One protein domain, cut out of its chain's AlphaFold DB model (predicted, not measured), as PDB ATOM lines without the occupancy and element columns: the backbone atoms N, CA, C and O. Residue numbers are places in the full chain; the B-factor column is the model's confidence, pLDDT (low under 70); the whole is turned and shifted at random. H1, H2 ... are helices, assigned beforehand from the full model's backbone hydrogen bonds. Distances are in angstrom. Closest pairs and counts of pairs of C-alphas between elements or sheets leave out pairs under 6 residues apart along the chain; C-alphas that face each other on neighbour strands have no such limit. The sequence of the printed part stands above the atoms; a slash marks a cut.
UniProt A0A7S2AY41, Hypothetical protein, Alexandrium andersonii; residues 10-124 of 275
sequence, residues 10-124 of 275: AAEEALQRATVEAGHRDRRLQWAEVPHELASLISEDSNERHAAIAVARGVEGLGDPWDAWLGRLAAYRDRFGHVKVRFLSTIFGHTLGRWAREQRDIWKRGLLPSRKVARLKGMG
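What this domain is: This is residues 10 to 124 of the 275 residues of the protein "Hypothetical protein" of Alexandrium andersonii (UniProt A0A7S2AY41). This is an elongated row of helices: H1 and H4 pack on each other at a steep angle in the middle, H2 and H3 make one end beside H1, and H5 and H6 make the other end beyond H4. H3 packs on H1 with residues 59 to 62 and reaches away toward one tip, while H5 packs on H4 with residues 96 to 99 and reaches away toward the other; H6 is only loosely joined to H4 and H5. The printed part has 115 residues with six named helices, H1 to H6 in order along the chain, and no named strand; the class is all helix. It is compact, with a radius of gyration of the C-alphas of 15.5 A, and spans 49 by 28 by 20 A.

How they stand to each other: Start at H1, residues 10 to 25, the hub, which touches three other helices. With residues 10 to 15 alone it touches H2, residues 36 to 39; look at the closest C-alphas, of Ala 11 and Glu 37, 5.7 A apart. Residues 15 to 19 of H1 touch H3, residues 48 to 62, about perpendicular at 90 degrees; the closest C-alphas, of Thr 19 and Val 59, are 5.9 A apart. H2 and H3 only just touch, with 3 pairs of C-alphas within 8 A, the closest being Leu 38 and Val 55 at 6.9 A. H4, residues 65 to 80, touches H1 at a steep tilt of 46 degrees, the same way; find the closest C-alphas, of His 24 and Gly 71, 4.0 A apart. H5, residues 96 to 108, touches H4 at a steep tilt of 59 degrees, opposite ways, with the C-alphas of Leu 73 and Leu 96 closest at 7.2 A. H6, residues 114 to 122, is close to H4 but not clearly touching; their closest C-alphas, of Leu 70 and Leu 120, are 7.6 A apart. H1 and H5 are apart, as are H3 and H6. In H1, H3, H4, H5 and H6 every O i to N i+4 pair is within hydrogen-bond range; H2 is too short for such a pair.

Where its parts are: Find C-alpha 10 at (308.712, 232.542, 245.056); from there H1 runs 22.5 A to Arg 25. H2 covers 4.9 A, and H3 runs 20.4 A from Glu 48. H4 begins at C-alpha 65, (309.412, 250.790, 249.829), and runs 22.9 A. H5 measures 18.4 A, and H6 runs 12.1 A to C-alpha 122 at (316.635, 247.233, 233.019).

The domain as a whole: The C-alphas farthest apart, of Asp 45 and Lys 108, are 49.6 A from each other. The printed part has no cut. The link from H4 to H5, residues 81 to 95, is long. Mean pLDDT of the printed part is 88.5; look for values under 70 at residues 43 to 46 and residue 49.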
ATOM      1  N   ALA A  10     309.810 232.209 245.961       84.38
ATOM      2  CA  ALA A  10     308.712 232.542 245.056       84.38
ATOM      3  C   ALA A  10     307.755 233.558 245.694       84.38
ATOM      4  O   ALA A  10     307.317 234.505 245.029       84.38
ATOM      5  N   ALA A  11     307.471 233.411 246.991       83.06
ATOM      6  CA  ALA A  11     306.675 234.375 247.743       83.06
ATOM      7  C   ALA A  11     307.386 235.734 247.874       83.06
ATOM      8  O   ALA A  11     306.739 236.776 247.744       83.06
ATOM      9  N   GLU A  12     308.707 235.748 248.083       84.12
ATOM     10  CA  GLU A  12     309.495 236.988 248.130       84.12
ATOM     11  C   GLU A  12     309.483 237.719 246.776       84.12
ATOM     12  O   GLU A  12     309.233 238.930 246.708       84.12
ATOM     13  N   GLU A  13     309.695 236.997 245.672       89.06
ATOM     14  CA  GLU A  13     309.605 237.578 244.332       89.06
ATOM     15  C   GLU A  13     308.199 238.095 244.021       89.06
ATOM     16  O   GLU A  13     308.039 239.180 243.452       89.06
ATOM     17  N   ALA A  14     307.167 237.343 244.399       90.25
ATOM     18  CA  ALA A  14     305.783 237.740 244.207       90.25
ATOM     19  C   ALA A  14     305.438 238.995 245.020       90.25
ATOM     20  O   ALA A  14     304.817 239.919 244.485       90.25
ATOM     21  N   LEU A  15     305.912 239.081 246.268       90.12
ATOM     22  CA  LEU A  15     305.803 240.274 247.105       90.12
ATOM     23  C   LEU A  15     306.463 241.473 246.427       90.12
ATOM     24  O   LEU A  15     305.817 242.509 246.279       90.12
ATOM     25  N   GLN A  16     307.692 241.322 245.924       91.38
ATOM     26  CA  GLN A  16     308.351 242.383 245.165       91.38
ATOM     27  C   GLN A  16     307.503 242.832 243.969       91.38
ATOM     28  O   GLN A  16     307.291 244.035 243.782       91.38
ATOM     29  N   ARG A  17     307.061 241.895 243.117       93.19
ATOM     30  CA  ARG A  17     306.275 242.222 241.916       93.19
ATOM     31  C   ARG A  17     305.012 242.989 242.297       93.19
ATOM     32  O   ARG A  17     304.736 244.025 241.696       93.19
ATOM     33  N   ALA A  18     304.314 242.535 243.334       93.25
ATOM     34  CA  ALA A  18     303.134 243.202 243.864       93.25
ATOM     35  C   ALA A  18     303.446 244.619 244.379       93.25
ATOM     36  O   ALA A  18     302.693 245.551 244.101       93.25
ATOM     37  N   THR A  19     304.567 244.825 245.076       95.00
ATOM     38  CA  THR A  19     304.964 246.151 245.575       95.00
ATOM     39  C   THR A  19     305.310 247.118 244.440       95.00
ATOM     40  O   THR A  19     304.898 248.281 244.480       95.00
ATOM     41  N   VAL A  20     306.011 246.651 243.398       96.12
ATOM     42  CA  VAL A  20     306.262 247.444 242.179       96.12
ATOM     43  C   VAL A  20     304.946 247.822 241.516       96.12
ATOM     44  O   VAL A  20     304.745 248.978 241.152       96.12
ATOM     45  N   GLU A  21     304.028 246.871 241.401       95.06
ATOM     46  CA  GLU A  21     302.749 247.080 240.739       95.06
ATOM     47  C   GLU A  21     301.837 248.049 241.510       95.06
ATOM     48  O   GLU A  21     301.230 248.952 240.928       95.06
ATOM     49  N   ALA A  22     301.802 247.936 242.839       93.50
ATOM     50  CA  ALA A  22     301.102 248.878 243.704       93.50
ATOM     51  C   ALA A  22     301.665 250.301 243.551       93.50
ATOM     52  O   ALA A  22     300.910 251.268 243.458       93.50
ATOM     53  N   GLY A  23     302.992 250.432 243.462       94.69
ATOM     54  CA  GLY A  23     303.660 251.708 243.210       94.69
ATOM     55  C   GLY A  23     303.409 252.273 241.808       94.69
ATOM     56  O   GLY A  23     303.323 253.488 241.646       94.69
ATOM     57  N   HIS A  24     303.268 251.413 240.798       96.25
ATOM     58  CA  HIS A  24     302.938 251.817 239.428       96.25
ATOM     59  C   HIS A  24     301.543 252.437 239.338       96.25
ATOM     60  O   HIS A  24     301.365 253.470 238.695       96.25
ATOM     61  N   ARG A  25     300.571 251.859 240.045       94.06
ATOM     62  CA  ARG A  25     299.192 252.366 240.068       94.06
ATOM     63  C   ARG A  25     298.932 253.438 241.125       94.06
ATOM     64  O   ARG A  25     297.886 254.078 241.073       94.06
ATOM     65  N   ASP A  26     299.845 253.583 242.084       93.81
ATOM     66  CA  ASP A  26     299.713 254.417 243.286       93.81
ATOM     67  C   ASP A  26     298.405 254.161 244.056       93.81
ATOM     68  O   ASP A  26     297.746 255.059 244.573       93.81
ATOM     69  N   ARG A  27     298.011 252.885 244.117       91.56
ATOM     70  CA  ARG A  27     296.866 252.407 244.895       91.56
ATOM     71  C   ARG A  27     297.076 250.967 245.338       91.56
ATOM     72  O   ARG A  27     297.890 250.236 244.777       91.56
ATOM     73  N   ARG A  28     296.254 250.537 246.294       85.31
ATOM     74  CA  ARG A  28     296.141 249.126 246.677       85.31
ATOM     75  C   ARG A  28     295.776 248.254 245.480       85.31
ATOM     76  O   ARG A  28     294.942 248.645 244.654       85.31
ATOM     77  N   LEU A  29     296.382 247.070 245.436       85.81
ATOM     78  CA  LEU A  29     296.033 246.024 244.483       85.81
ATOM     79  C   LEU A  29     294.641 245.470 244.793       85.81
ATOM     80  O   LEU A  29     294.267 245.298 245.955       85.81
ATOM     81  N   GLN A  30     293.879 245.207 243.738       84.88
ATOM     82  CA  GLN A  30     292.659 244.409 243.806       84.88
ATOM     83  C   GLN A  30     293.021 242.924 243.847       84.88
ATOM     84  O   GLN A  30     294.103 242.546 243.409       84.88
ATOM     85  N   TRP A  31     292.102 242.073 244.310       80.94
ATOM     86  CA  TRP A  31     292.340 240.626 244.410       80.94
ATOM     87  C   TRP A  31     292.822 240.000 243.093       80.94
ATOM     88  O   TRP A  31     293.797 239.264 243.084       80.94
ATOM     89  N   ALA A  32     292.212 240.379 241.969       84.81
ATOM     90  CA  ALA A  32     292.597 239.896 240.643       84.81
ATOM     91  C   ALA A  32     294.001 240.344 240.181       84.81
ATOM     92  O   ALA A  32     294.524 239.810 239.209       84.81
ATOM     93  N   GLU A  33     294.600 241.341 240.838       86.75
ATOM     94  CA  GLU A  33     295.944 241.858 240.542       86.75
ATOM     95  C   GLU A  33     297.011 241.259 241.475       86.75
ATOM     96  O   GLU A  33     298.201 241.524 241.304       86.75
ATOM     97  N   VAL A  34     296.598 240.488 242.486       84.25
ATOM     98  CA  VAL A  34     297.508 239.836 243.428       84.25
ATOM     99  C   VAL A  34     298.162 238.628 242.745       84.25
ATOM    100  O   VAL A  34     297.450 237.791 242.189       84.25
ATOM    101  N   PRO A  35     299.501 238.494 242.795       87.94
ATOM    102  CA  PRO A  35     300.187 237.305 242.300       87.94
ATOM    103  C   PRO A  35     299.666 236.021 242.952       87.94
ATOM    104  O   PRO A  35     299.442 235.985 244.165       87.94
ATOM    105  N   HIS A  36     299.513 234.963 242.155       85.88
ATOM    106  CA  HIS A  36     298.968 233.688 242.619       85.88
ATOM    107  C   HIS A  36     299.750 233.120 243.809       85.88
ATOM    108  O   HIS A  36     299.138 232.611 244.739       85.88
ATOM    109  N   GLU A  37     301.071 233.295 243.826       86.88
ATOM    110  CA  GLU A  37     301.960 232.809 244.883       86.88
ATOM    111  C   GLU A  37     301.682 233.466 246.241       86.88
ATOM    112  O   GLU A  37     301.869 232.845 247.279       86.88
ATOM    113  N   LEU A  38     301.204 234.716 246.260       83.38
ATOM    114  CA  LEU A  38     300.766 235.362 247.503       83.38
ATOM    115  C   LEU A  38     299.338 234.964 247.868       83.38
ATOM    116  O   LEU A  38     299.012 234.842 249.047       83.38
ATOM    117  N   ALA A  39     298.481 234.789 246.860       81.75
ATOM    118  CA  ALA A  39     297.096 234.389 247.057       81.75
ATOM    119  C   ALA A  39     296.991 232.969 247.638       81.75
ATOM    120  O   ALA A  39     296.181 232.745 248.534       81.75
ATOM    121  N   SER A  40     297.844 232.040 247.191       80.75
ATOM    122  CA  SER A  40     297.872 230.643 247.644       80.75
ATOM    123  C   SER A  40     298.319 230.468 249.095       80.75
ATOM    124  O   SER A  40     298.078 229.421 249.685       80.75
ATOM    125  N   LEU A  41     298.964 231.475 249.692       77.00
ATOM    126  CA  LEU A  41     299.368 231.443 251.102       77.00
ATOM    127  C   LEU A  41     298.193 231.694 252.059       77.00
ATOM    128  O   LEU A  41     298.347 231.571 253.276       77.00
ATOM    129  N   ILE A  42     297.030 232.088 251.540       75.12
ATOM    130  CA  ILE A  42     295.833 232.328 252.338       75.12
ATOM    131  C   ILE A  42     294.991 231.053 252.408       75.12
ATOM    132  O   ILE A  42     294.771 230.395 251.399       75.12
ATOM    133  N   SER A  43     294.509 230.723 253.612       66.44
ATOM    134  CA  SER A  43     293.644 229.560 253.861       66.44
ATOM    135  C   SER A  43     292.409 229.553 252.952       66.44
ATOM    136  O   SER A  43     291.760 230.595 252.809       66.44
ATOM    137  N   GLU A  44     292.050 228.369 252.439       63.69
ATOM    138  CA  GLU A  44     290.852 228.111 251.622       63.69
ATOM    139  C   GLU A  44     289.547 228.562 252.305       63.69
ATOM    140  O   GLU A  44     288.607 228.971 251.628       63.69
ATOM    141  N   ASP A  45     289.511 228.595 253.641       64.62
ATOM    142  CA  ASP A  45     288.348 229.047 254.421       64.62
ATOM    143  C   ASP A  45     288.201 230.583 254.488       64.62
ATOM    144  O   ASP A  45     287.271 231.119 255.103       64.62
ATOM    145  N   SER A  46     289.125 231.339 253.889       65.75
ATOM    146  CA  SER A  46     289.087 232.801 253.924       65.75
ATOM    147  C   SER A  46     288.125 233.347 252.875       65.75
ATOM    148  O   SER A  46     288.306 233.143 251.679       65.75
ATOM    149  N   ASN A  47     287.150 234.154 253.302       75.62
ATOM    150  CA  ASN A  47     286.362 234.967 252.371       75.62
ATOM    151  C   ASN A  47     287.311 235.796 251.480       75.62
ATOM    152  O   ASN A  47     288.178 236.497 252.012       75.62
ATOM    153  N   GLU A  48     287.112 235.764 250.157       70.31
ATOM    154  CA  GLU A  48     287.930 236.471 249.156       70.31
ATOM    155  C   GLU A  48     288.207 237.932 249.537       70.31
ATOM    156  O   GLU A  48     289.315 238.441 249.363       70.31
ATOM    157  N   ARG A  49     287.225 238.615 250.138       68.00
ATOM    158  CA  ARG A  49     287.384 240.004 250.582       68.00
ATOM    159  C   ARG A  49     288.370 240.144 251.745       68.00
ATOM    160  O   ARG A  49     289.143 241.099 251.773       68.00
ATOM    161  N   HIS A  50     288.347 239.226 252.710       72.06
ATOM    162  CA  HIS A  50     289.296 239.221 253.827       72.06
ATOM    163  C   HIS A  50     290.693 238.802 253.368       72.06
ATOM    164  O   HIS A  50     291.672 239.426 253.783       72.06
ATOM    165  N   ALA A  51     290.772 237.826 252.460       71.62
ATOM    166  CA  ALA A  51     292.013 237.401 251.826       71.62
ATOM    167  C   ALA A  51     292.690 238.570 251.090       71.62
ATOM    168  O   ALA A  51     293.848 238.895 251.351       71.62
ATOM    169  N   ALA A  52     291.930 239.301 250.270       70.94
ATOM    170  CA  ALA A  52     292.425 240.463 249.540       70.94
ATOM    171  C   ALA A  52     292.942 241.577 250.460       70.94
ATOM    172  O   ALA A  52     294.006 242.146 250.212       70.94
ATOM    173  N   ILE A  53     292.227 241.873 251.550       74.25
ATOM    174  CA  ILE A  53     292.671 242.867 252.536       74.25
ATOM    175  C   ILE A  53     293.962 242.410 253.228       74.25
ATOM    176  O   ILE A  53     294.850 243.235 253.451       74.25
ATOM    177  N   ALA A  54     294.078 241.122 253.562       77.00
ATOM    178  CA  ALA A  54     295.266 240.565 254.194       77.00
ATOM    179  C   ALA A  54     296.490 240.637 253.269       77.00
ATOM    180  O   ALA A  54     297.520 241.157 253.704       77.00
ATOM    181  N   VAL A  55     296.375 240.228 251.995       77.56
ATOM    182  CA  VAL A  55     297.497 240.348 251.044       77.56
ATOM    183  C   VAL A  55     297.856 241.803 250.801       77.56
ATOM    184  O   VAL A  55     299.028 242.144 250.882       77.56
ATOM    185  N   ALA A  56     296.881 242.685 250.558       76.19
ATOM    186  CA  ALA A  56     297.169 244.095 250.303       76.19
ATOM    187  C   ALA A  56     297.921 244.744 251.476       76.19
ATOM    188  O   ALA A  56     298.895 245.466 251.267       76.19
ATOM    189  N   ARG A  57     297.522 244.434 252.718       79.00
ATOM    190  CA  ARG A  57     298.249 244.869 253.919       79.00
ATOM    191  C   ARG A  57     299.630 244.227 254.029       79.00
ATOM    192  O   ARG A  57     300.562 244.897 254.460       79.00
ATOM    193  N   GLY A  58     299.770 242.962 253.638       80.50
ATOM    194  CA  GLY A  58     301.058 242.278 253.544       80.50
ATOM    195  C   GLY A  58     301.998 242.961 252.551       80.50
ATOM    196  O   GLY A  58     303.129 243.264 252.903       80.50
ATOM    197  N   VAL A  59     301.515 243.299 251.354       84.12
ATOM    198  CA  VAL A  59     302.281 244.013 250.320       84.12
ATOM    199  C   VAL A  59     302.714 245.399 250.797       84.12
ATOM    200  O   VAL A  59     303.863 245.779 250.587       84.12
ATOM    201  N   GLU A  60     301.829 246.141 251.471       81.19
ATOM    202  CA  GLU A  60     302.153 247.455 252.045       81.19
ATOM    203  C   GLU A  60     303.136 247.373 253.220       81.19
ATOM    204  O   GLU A  60     303.989 248.245 253.365       81.19
ATOM    205  N   GLY A  61     302.999 246.359 254.079       82.94
ATOM    206  CA  GLY A  61     303.773 246.243 255.317       82.94
ATOM    207  C   GLY A  61     305.101 245.498 255.178       82.94
ATOM    208  O   GLY A  61     306.009 245.741 255.969       82.94
ATOM    209  N   LEU A  62     305.212 244.584 254.211       84.25
ATOM    210  CA  LEU A  62     306.384 243.724 254.006       84.25
ATOM    211  C   LEU A  62     307.180 244.092 252.752       84.25
ATOM    212  O   LEU A  62     308.363 243.773 252.677       84.25
ATOM    213  N   GLY A  63     306.547 244.734 251.769       85.50
ATOM    214  CA  GLY A  63     307.210 245.134 250.535       85.50
ATOM    215  C   GLY A  63     308.315 246.160 250.773       85.50
ATOM    216  O   GLY A  63     308.149 247.083 251.573       85.50
ATOM    217  N   ASP A  64     309.428 246.051 250.042       91.06
ATOM    218  CA  ASP A  64     310.477 247.072 250.079       91.06
ATOM    219  C   ASP A  64     309.905 248.395 249.529       91.06
ATOM    220  O   ASP A  64     309.513 248.460 248.358       91.06
ATOM    221  N   PRO A  65     309.888 249.494 250.310       92.69
ATOM    222  CA  PRO A  65     309.412 250.790 249.829       92.69
ATOM    223  C   PRO A  65     310.117 251.257 248.548       92.69
ATOM    224  O   PRO A  65     309.550 252.014 247.756       92.69
ATOM    225  N   TRP A  66     311.356 250.811 248.322       95.50
ATOM    226  CA  TRP A  66     312.100 251.075 247.097       95.50
ATOM    227  C   TRP A  66     311.428 250.480 245.854       95.50
ATOM    228  O   TRP A  66     311.402 251.137 244.812       95.50
ATOM    229  N   ASP A  67     310.847 249.284 245.957       95.94
ATOM    230  CA  ASP A  67     310.139 248.639 244.850       95.94
ATOM    231  C   ASP A  67     308.877 249.433 244.472       95.94
ATOM    232  O   ASP A  67     308.600 249.625 243.288       95.94
ATOM    233  N   ALA A  68     308.185 250.037 245.443       94.94
ATOM    234  CA  ALA A  68     307.066 250.935 245.154       94.94
ATOM    235  C   ALA A  68     307.522 252.194 244.389       94.94
ATOM    236  O   ALA A  68     306.839 252.675 243.483       94.94
ATOM    237  N   TRP A  69     308.698 252.744 244.706       96.88
ATOM    238  CA  TRP A  69     309.273 253.847 243.926       96.88
ATOM    239  C   TRP A  69     309.714 253.428 242.522       96.88
ATOM    240  O   TRP A  69     309.556 254.203 241.577       96.88
ATOM    241  N   LEU A  70     310.217 252.204 242.362       97.00
ATOM    242  CA  LEU A  70     310.499 251.629 241.051       97.00
ATOM    243  C   LEU A  70     309.209 251.514 240.213       97.00
ATOM    244  O   LEU A  70     309.215 251.849 239.029       97.00
ATOM    245  N   GLY A  71     308.091 251.134 240.840       96.81
ATOM    246  CA  GLY A  71     306.754 251.181 240.245       96.81
ATOM    247  C   GLY A  71     306.372 252.573 239.747       96.81
ATOM    248  O   GLY A  71     306.007 252.752 238.585       96.81
ATOM    249  N   ARG A  72     306.557 253.594 240.590       97.44
ATOM    250  CA  ARG A  72     306.317 255.002 240.225       97.44
ATOM    251  C   ARG A  72     307.199 255.474 239.066       97.44
ATOM    252  O   ARG A  72     306.745 256.246 238.221       97.44
ATOM    253  N   LEU A  73     308.448 255.009 238.994       97.25
ATOM    254  CA  LEU A  73     309.326 255.275 237.853       97.25
ATOM    255  C   LEU A  73     308.794 254.631 236.564       97.25
ATOM    256  O   LEU A  73     308.841 255.266 235.509       97.25
ATOM    257  N   ALA A  74     308.269 253.407 236.638       97.12
ATOM    258  CA  ALA A  74     307.631 252.754 235.499       97.12
ATOM    259  C   ALA A  74     306.372 253.517 235.045       97.12
ATOM    260  O   ALA A  74     306.241 253.801 233.859       97.12
ATOM    261  N   ALA A  75     305.529 253.983 235.969       96.88
ATOM    262  CA  ALA A  75     304.371 254.816 235.633       96.88
ATOM    263  C   ALA A  75     304.769 256.155 234.987       96.88
ATOM    264  O   ALA A  75     304.133 256.629 234.045       96.88
ATOM    265  N   TYR A  76     305.864 256.764 235.457       96.75
ATOM    266  CA  TYR A  76     306.437 257.951 234.827       96.75
ATOM    267  C   TYR A  76     306.885 257.665 233.388       96.75
ATOM    268  O   TYR A  76     306.591 258.447 232.485       96.75
ATOM    269  N   ARG A  77     307.557 256.533 233.151       96.00
ATOM    270  CA  ARG A  77     307.938 256.117 231.798       96.00
ATOM    271  C   ARG A  77     306.718 255.959 230.902       96.00
ATOM    272  O   ARG A  77     306.746 256.478 229.794       96.00
ATOM    273  N   ASP A  78     305.668 255.300 231.374       96.12
ATOM    274  CA  ASP A  78     304.475 255.046 230.564       96.12
ATOM    275  C   ASP A  78     303.738 256.354 230.229       96.12
ATOM    276  O   ASP A  78     303.251 256.531 229.116       96.12
ATOM    277  N   ARG A  79     303.739 257.324 231.155       95.00
ATOM    278  CA  ARG A  79     303.133 258.647 230.943       95.00
ATOM    279  C   ARG A  79     303.929 259.557 230.003       95.00
ATOM    280  O   ARG A  79     303.327 260.332 229.266       95.00
ATOM    281  N   PHE A  80     305.260 259.536 230.077       91.69
ATOM    282  CA  PHE A  80     306.125 260.497 229.369       91.69
ATOM    283  C   PHE A  80     306.947 259.874 228.228       91.69
ATOM    284  O   PHE A  80     307.692 260.579 227.552       91.69
ATOM    285  N   GLY A  81     306.857 258.560 228.025       91.75
ATOM    286  CA  GLY A  81     307.624 257.807 227.029       91.75
ATOM    287  C   GLY A  81     309.111 257.632 227.364       91.75
ATOM    288  O   GLY A  81     309.867 257.115 226.545       91.75
ATOM    289  N   HIS A  82     309.573 258.076 228.539       88.94
ATOM    290  CA  HIS A  82     310.989 258.027 228.912       88.94
ATOM    291  C   HIS A  82     311.217 257.990 230.431       88.94
ATOM    292  O   HIS A  82     310.415 258.492 231.215       88.94
ATOM    293  N   VAL A  83     312.400 257.541 230.858       90.75
ATOM    294  CA  VAL A  83     312.856 257.574 232.268       90.75
ATOM    295  C   VAL A  83     313.819 258.732 232.573       90.75
ATOM    296  O   VAL A  83     314.559 258.711 233.558       90.75
ATOM    297  N   LYS A  84     313.823 259.782 231.738       87.19
ATOM    298  CA  LYS A  84     314.615 261.008 231.947       87.19
ATOM    299  C   LYS A  84     313.979 261.898 233.027       87.19
ATOM    300  O   LYS A  84     313.381 262.928 232.733       87.19
ATOM    301  N   VAL A  85     314.104 261.483 234.287       88.00
ATOM    302  CA  VAL A  85     313.522 262.182 235.445       88.00
ATOM    303  C   VAL A  85     314.334 263.442 235.788       88.00
ATOM    304  O   VAL A  85     315.518 263.353 236.134       88.00
ATOM    305  N   ARG A  86     313.695 264.620 235.718       85.94
ATOM    306  CA  ARG A  86     314.260 265.909 236.169       85.94
ATOM    307  C   ARG A  86     314.067 266.069 237.679       85.94
ATOM    308  O   ARG A  86     313.198 265.437 238.263       85.94
ATOM    309  N   PHE A  87     314.831 266.956 238.320       83.81
ATOM    310  CA  PHE A  87     314.791 267.126 239.784       83.81
ATOM    311  C   PHE A  87     313.395 267.463 240.342       83.81
ATOM    312  O   PHE A  87     313.023 266.961 241.397       83.81
ATOM    313  N   LEU A  88     312.611 268.264 239.615       89.44
ATOM    314  CA  LEU A  88     311.248 268.649 240.003       89.44
ATOM    315  C   LEU A  88     310.163 267.727 239.426       89.44
ATOM    316  O   LEU A  88     308.980 268.016 239.576       89.44
ATOM    317  N   SER A  89     310.531 266.645 238.735       91.44
ATOM    318  CA  SER A  89     309.549 265.715 238.181       91.44
ATOM    319  C   SER A  89     308.765 265.041 239.301       91.44
ATOM    320  O   SER A  89     309.348 264.495 240.242       91.44
ATOM    321  N   THR A  90     307.443 265.055 239.158       94.81
ATOM    322  CA  THR A  90     306.513 264.399 240.069       94.81
ATOM    323  C   THR A  90     305.671 263.361 239.336       94.81
ATOM    324  O   THR A  90     305.448 263.452 238.125       94.81
ATOM    325  N   ILE A  91     305.212 262.356 240.074       95.44
ATOM    326  CA  ILE A  91     304.221 261.376 239.622       95.44
ATOM    327  C   ILE A  91     303.333 261.045 240.821       95.44
ATOM    328  O   ILE A  91     303.847 260.871 241.923       95.44
ATOM    329  N   PHE A  92     302.013 261.071 240.635       94.50
ATOM    330  CA  PHE A  92     301.030 260.878 241.714       94.50
ATOM    331  C   PHE A  92     301.268 261.755 242.966       94.50
ATOM    332  O   PHE A  92     301.091 261.333 244.096       94.50
ATOM    333  N   GLY A  93     301.750 262.991 242.783       92.62
ATOM    334  CA  GLY A  93     302.081 263.891 243.901       92.62
ATOM    335  C   GLY A  93     303.409 263.589 244.615       92.62
ATOM    336  O   GLY A  93     303.863 264.394 245.425       92.62
ATOM    337  N   HIS A  94     304.098 262.500 244.267       93.00
ATOM    338  CA  HIS A  94     305.411 262.153 244.803       93.00
ATOM    339  C   HIS A  94     306.550 262.807 244.014       93.00
ATOM    340  O   HIS A  94     306.529 262.864 242.783       93.00
ATOM    341  N   THR A  95     307.596 263.258 244.711       95.00
ATOM    342  CA  THR A  95     308.776 263.918 244.121       95.00
ATOM    343  C   THR A  95     309.785 262.912 243.557       95.00
ATOM    344  O   THR A  95     310.891 262.742 244.071       95.00
ATOM    345  N   LEU A  96     309.421 262.257 242.450       95.12
ATOM    346  CA  LEU A  96     310.255 261.258 241.769       95.12
ATOM    347  C   LEU A  96     311.664 261.772 241.439       95.12
ATOM    348  O   LEU A  96     312.632 261.019 241.520       95.12
ATOM    349  N   GLY A  97     311.804 263.060 241.118       92.62
ATOM    350  CA  GLY A  97     313.105 263.679 240.871       92.62
ATOM    351  C   GLY A  97     314.049 263.701 242.074       92.62
ATOM    352  O   GLY A  97     315.260 263.535 241.894       92.62
ATOM    353  N   ARG A  98     313.522 263.843 243.299       94.94
ATOM    354  CA  ARG A  98     314.316 263.738 244.532       94.94
ATOM    355  C   ARG A  98     314.774 262.296 244.737       94.94
ATOM    356  O   ARG A  98     315.971 262.073 244.881       94.94
ATOM    357  N   TRP A  99     313.854 261.335 244.638       96.12
ATOM    358  CA  TRP A  99     314.186 259.913 244.756       96.12
ATOM    359  C   TRP A  99     315.233 259.480 243.719       96.12
ATOM    360  O   TRP A  99     316.230 258.850 244.061       96.12
ATOM    361  N   ALA A 100     315.074 259.894 242.458       94.88
ATOM    362  CA  ALA A 100     316.027 259.620 241.385       94.88
ATOM    363  C   ALA A 100     317.428 260.179 241.686       94.88
ATOM    364  O   ALA A 100     318.427 259.528 241.384       94.88
ATOM    365  N   ARG A 101     317.523 261.376 242.282       92.56
ATOM    366  CA  ARG A 101     318.801 261.953 242.725       92.56
ATOM    367  C   ARG A 101     319.425 261.123 243.845       92.56
ATOM    368  O   ARG A 101     320.603 260.797 243.750       92.56
ATOM    369  N   GLU A 102     318.636 260.744 244.845       94.38
ATOM    370  CA  GLU A 102     319.097 259.900 245.952       94.38
ATOM    371  C   GLU A 102     319.640 258.558 245.448       94.38
ATOM    372  O   GLU A 102     320.719 258.148 245.865       94.38
ATOM    373  N   GLN A 103     318.975 257.915 244.478       95.25
ATOM    374  CA  GLN A 103     319.469 256.659 243.896       95.25
ATOM    375  C   GLN A 103     320.844 256.825 243.242       95.25
ATOM    376  O   GLN A 103     321.721 255.977 243.413       95.25
ATOM    377  N   ARG A 104     321.061 257.934 242.523       93.69
ATOM    378  CA  ARG A 104     322.363 258.250 241.917       93.69
ATOM    379  C   ARG A 104     323.430 258.502 242.982       93.69
ATOM    380  O   ARG A 104     324.548 258.018 242.834       93.69
ATOM    381  N   ASP A 105     323.093 259.214 244.057       91.69
ATOM    382  CA  ASP A 105     324.027 259.520 245.147       91.69
ATOM    383  C   ASP A 105     324.425 258.255 245.932       91.69
ATOM    384  O   ASP A 105     325.606 258.051 246.217       91.69
ATOM    385  N   ILE A 106     323.468 257.367 246.227       93.56
ATOM    386  CA  ILE A 106     323.715 256.074 246.890       93.56
ATOM    387  C   ILE A 106     324.564 255.164 245.990       93.56
ATOM    388  O   ILE A 106     325.520 254.545 246.462       93.56
ATOM    389  N   TRP A 107     324.269 255.119 244.686       94.56
ATOM    390  CA  TRP A 107     325.054 254.349 243.721       94.56
ATOM    391  C   TRP A 107     326.495 254.855 243.606       94.56
ATOM    392  O   TRP A 107     327.421 254.051 243.660       94.56
ATOM    393  N   LYS A 108     326.703 256.179 243.547       89.56
ATOM    394  CA  LYS A 108     328.046 256.790 243.525       89.56
ATOM    395  C   LYS A 108     328.879 256.455 244.763       89.56
ATOM    396  O   LYS A 108     330.100 256.409 244.674       89.56
ATOM    397  N   ARG A 109     328.235 256.216 245.909       92.00
ATOM    398  CA  ARG A 109     328.896 255.771 247.148       92.00
ATOM    399  C   ARG A 109     329.162 254.261 247.186       92.00
ATOM    400  O   ARG A 109     329.729 253.790 248.163       92.00
ATOM    401  N   GLY A 110     328.734 253.504 246.173       92.50
ATOM    402  CA  GLY A 110     328.836 252.042 246.148       92.50
ATOM    403  C   GLY A 110     327.868 251.335 247.101       92.50
ATOM    404  O   GLY A 110     328.041 250.156 247.378       92.50
ATOM    405  N   LEU A 111     326.853 252.044 247.610       94.75
ATOM    406  CA  LEU A 111     325.927 251.530 248.624       94.75
ATOM    407  C   LEU A 111     324.608 251.022 248.032       94.75
ATOM    408  O   LEU A 111     323.769 250.512 248.769       94.75
ATOM    409  N   LEU A 112     324.386 251.189 246.722       95.19
ATOM    410  CA  LEU A 112     323.149 250.746 246.085       95.19
ATOM    411  C   LEU A 112     323.249 249.241 245.792       95.19
ATOM    412  O   LEU A 112     324.104 248.859 244.991       95.19
ATOM    413  N   PRO A 113     322.382 248.392 246.380       94.94
ATOM    414  CA  PRO A 113     322.432 246.949 246.168       94.94
ATOM    415  C   PRO A 113     322.374 246.562 244.687       94.94
ATOM    416  O   PRO A 113     321.618 247.148 243.907       94.94
ATOM    417  N   SER A 114     323.114 245.519 244.310       93.31
ATOM    418  CA  SER A 114     323.260 245.037 242.927       93.31
ATOM    419  C   SER A 114     321.916 244.777 242.238       93.31
ATOM    420  O   SER A 114     321.717 245.172 241.090       93.31
ATOM    421  N   ARG A 115     320.954 244.194 242.966       93.69
ATOM    422  CA  ARG A 115     319.575 243.975 242.500       93.69
ATOM    423  C   ARG A 115     318.894 245.282 242.090       93.69
ATOM    424  O   ARG A 115     318.318 245.368 241.008       93.69
ATOM    425  N   LYS A 116     319.002 246.323 242.919       96.00
ATOM    426  CA  LYS A 116     318.411 247.646 242.663       96.00
ATOM    427  C   LYS A 116     319.067 248.318 241.453       96.00
ATOM    428  O   LYS A 116     318.372 248.877 240.606       96.00
ATOM    429  N   VAL A 117     320.387 248.177 241.312       95.00
ATOM    430  CA  VAL A 117     321.135 248.629 240.124       95.00
ATOM    431  C   VAL A 117     320.636 247.936 238.856       95.00
ATOM    432  O   VAL A 117     320.334 248.615 237.875       95.00
ATOM    433  N   ALA A 118     320.530 246.604 238.868       93.56
ATOM    434  CA  ALA A 118     320.083 245.823 237.717       93.56
ATOM    435  C   ALA A 118     318.660 246.206 237.288       93.56
ATOM    436  O   ALA A 118     318.410 246.430 236.106       93.56
ATOM    437  N   ARG A 119     317.746 246.375 238.250       95.25
ATOM    438  CA  ARG A 119     316.354 246.781 238.001       95.25
ATOM    439  C   ARG A 119     316.249 248.185 237.401       95.25
ATOM    440  O   ARG A 119     315.532 248.371 236.422       95.25
ATOM    441  N   LEU A 120     316.995 249.159 237.929       95.50
ATOM    442  CA  LEU A 120     317.043 250.511 237.358       95.50
ATOM    443  C   LEU A 120     317.603 250.496 235.930       95.50
ATOM    444  O   LEU A 120     316.987 251.061 235.025       95.50
ATOM    445  N   LYS A 121     318.724 249.799 235.705       92.12
ATOM    446  CA  LYS A 121     319.317 249.648 234.367       92.12
ATOM    447  C   LYS A 121     318.364 248.961 233.388       92.12
ATOM    448  O   LYS A 121     318.242 249.424 232.260       92.12
ATOM    449  N   GLY A 122     317.642 247.928 233.827       92.81
ATOM    450  CA  GLY A 122     316.635 247.233 233.019       92.81
ATOM    451  C   GLY A 122     315.476 248.131 232.575       92.81
ATOM    452  O   GLY A 122     314.898 247.911 231.519       92.81
ATOM    453  N   MET A 123     315.172 249.196 233.326       91.88
ATOM    454  CA  MET A 123     314.203 250.221 232.914       91.88
ATOM    455  C   MET A 123     314.796 251.315 232.014       91.88
ATOM    456  O   MET A 123     314.081 252.245 231.638       91.88
ATOM    457  N   GLY A 124     316.094 251.248 231.703       90.06
ATOM    458  CA  GLY A 124     316.837 252.305 231.019       90.06
ATOM    459  C   GLY A 124     317.162 253.507 231.914       90.06
ATOM    460  O   GLY A 124     317.488 254.581 231.407       90.06
TER     461      GLY A 124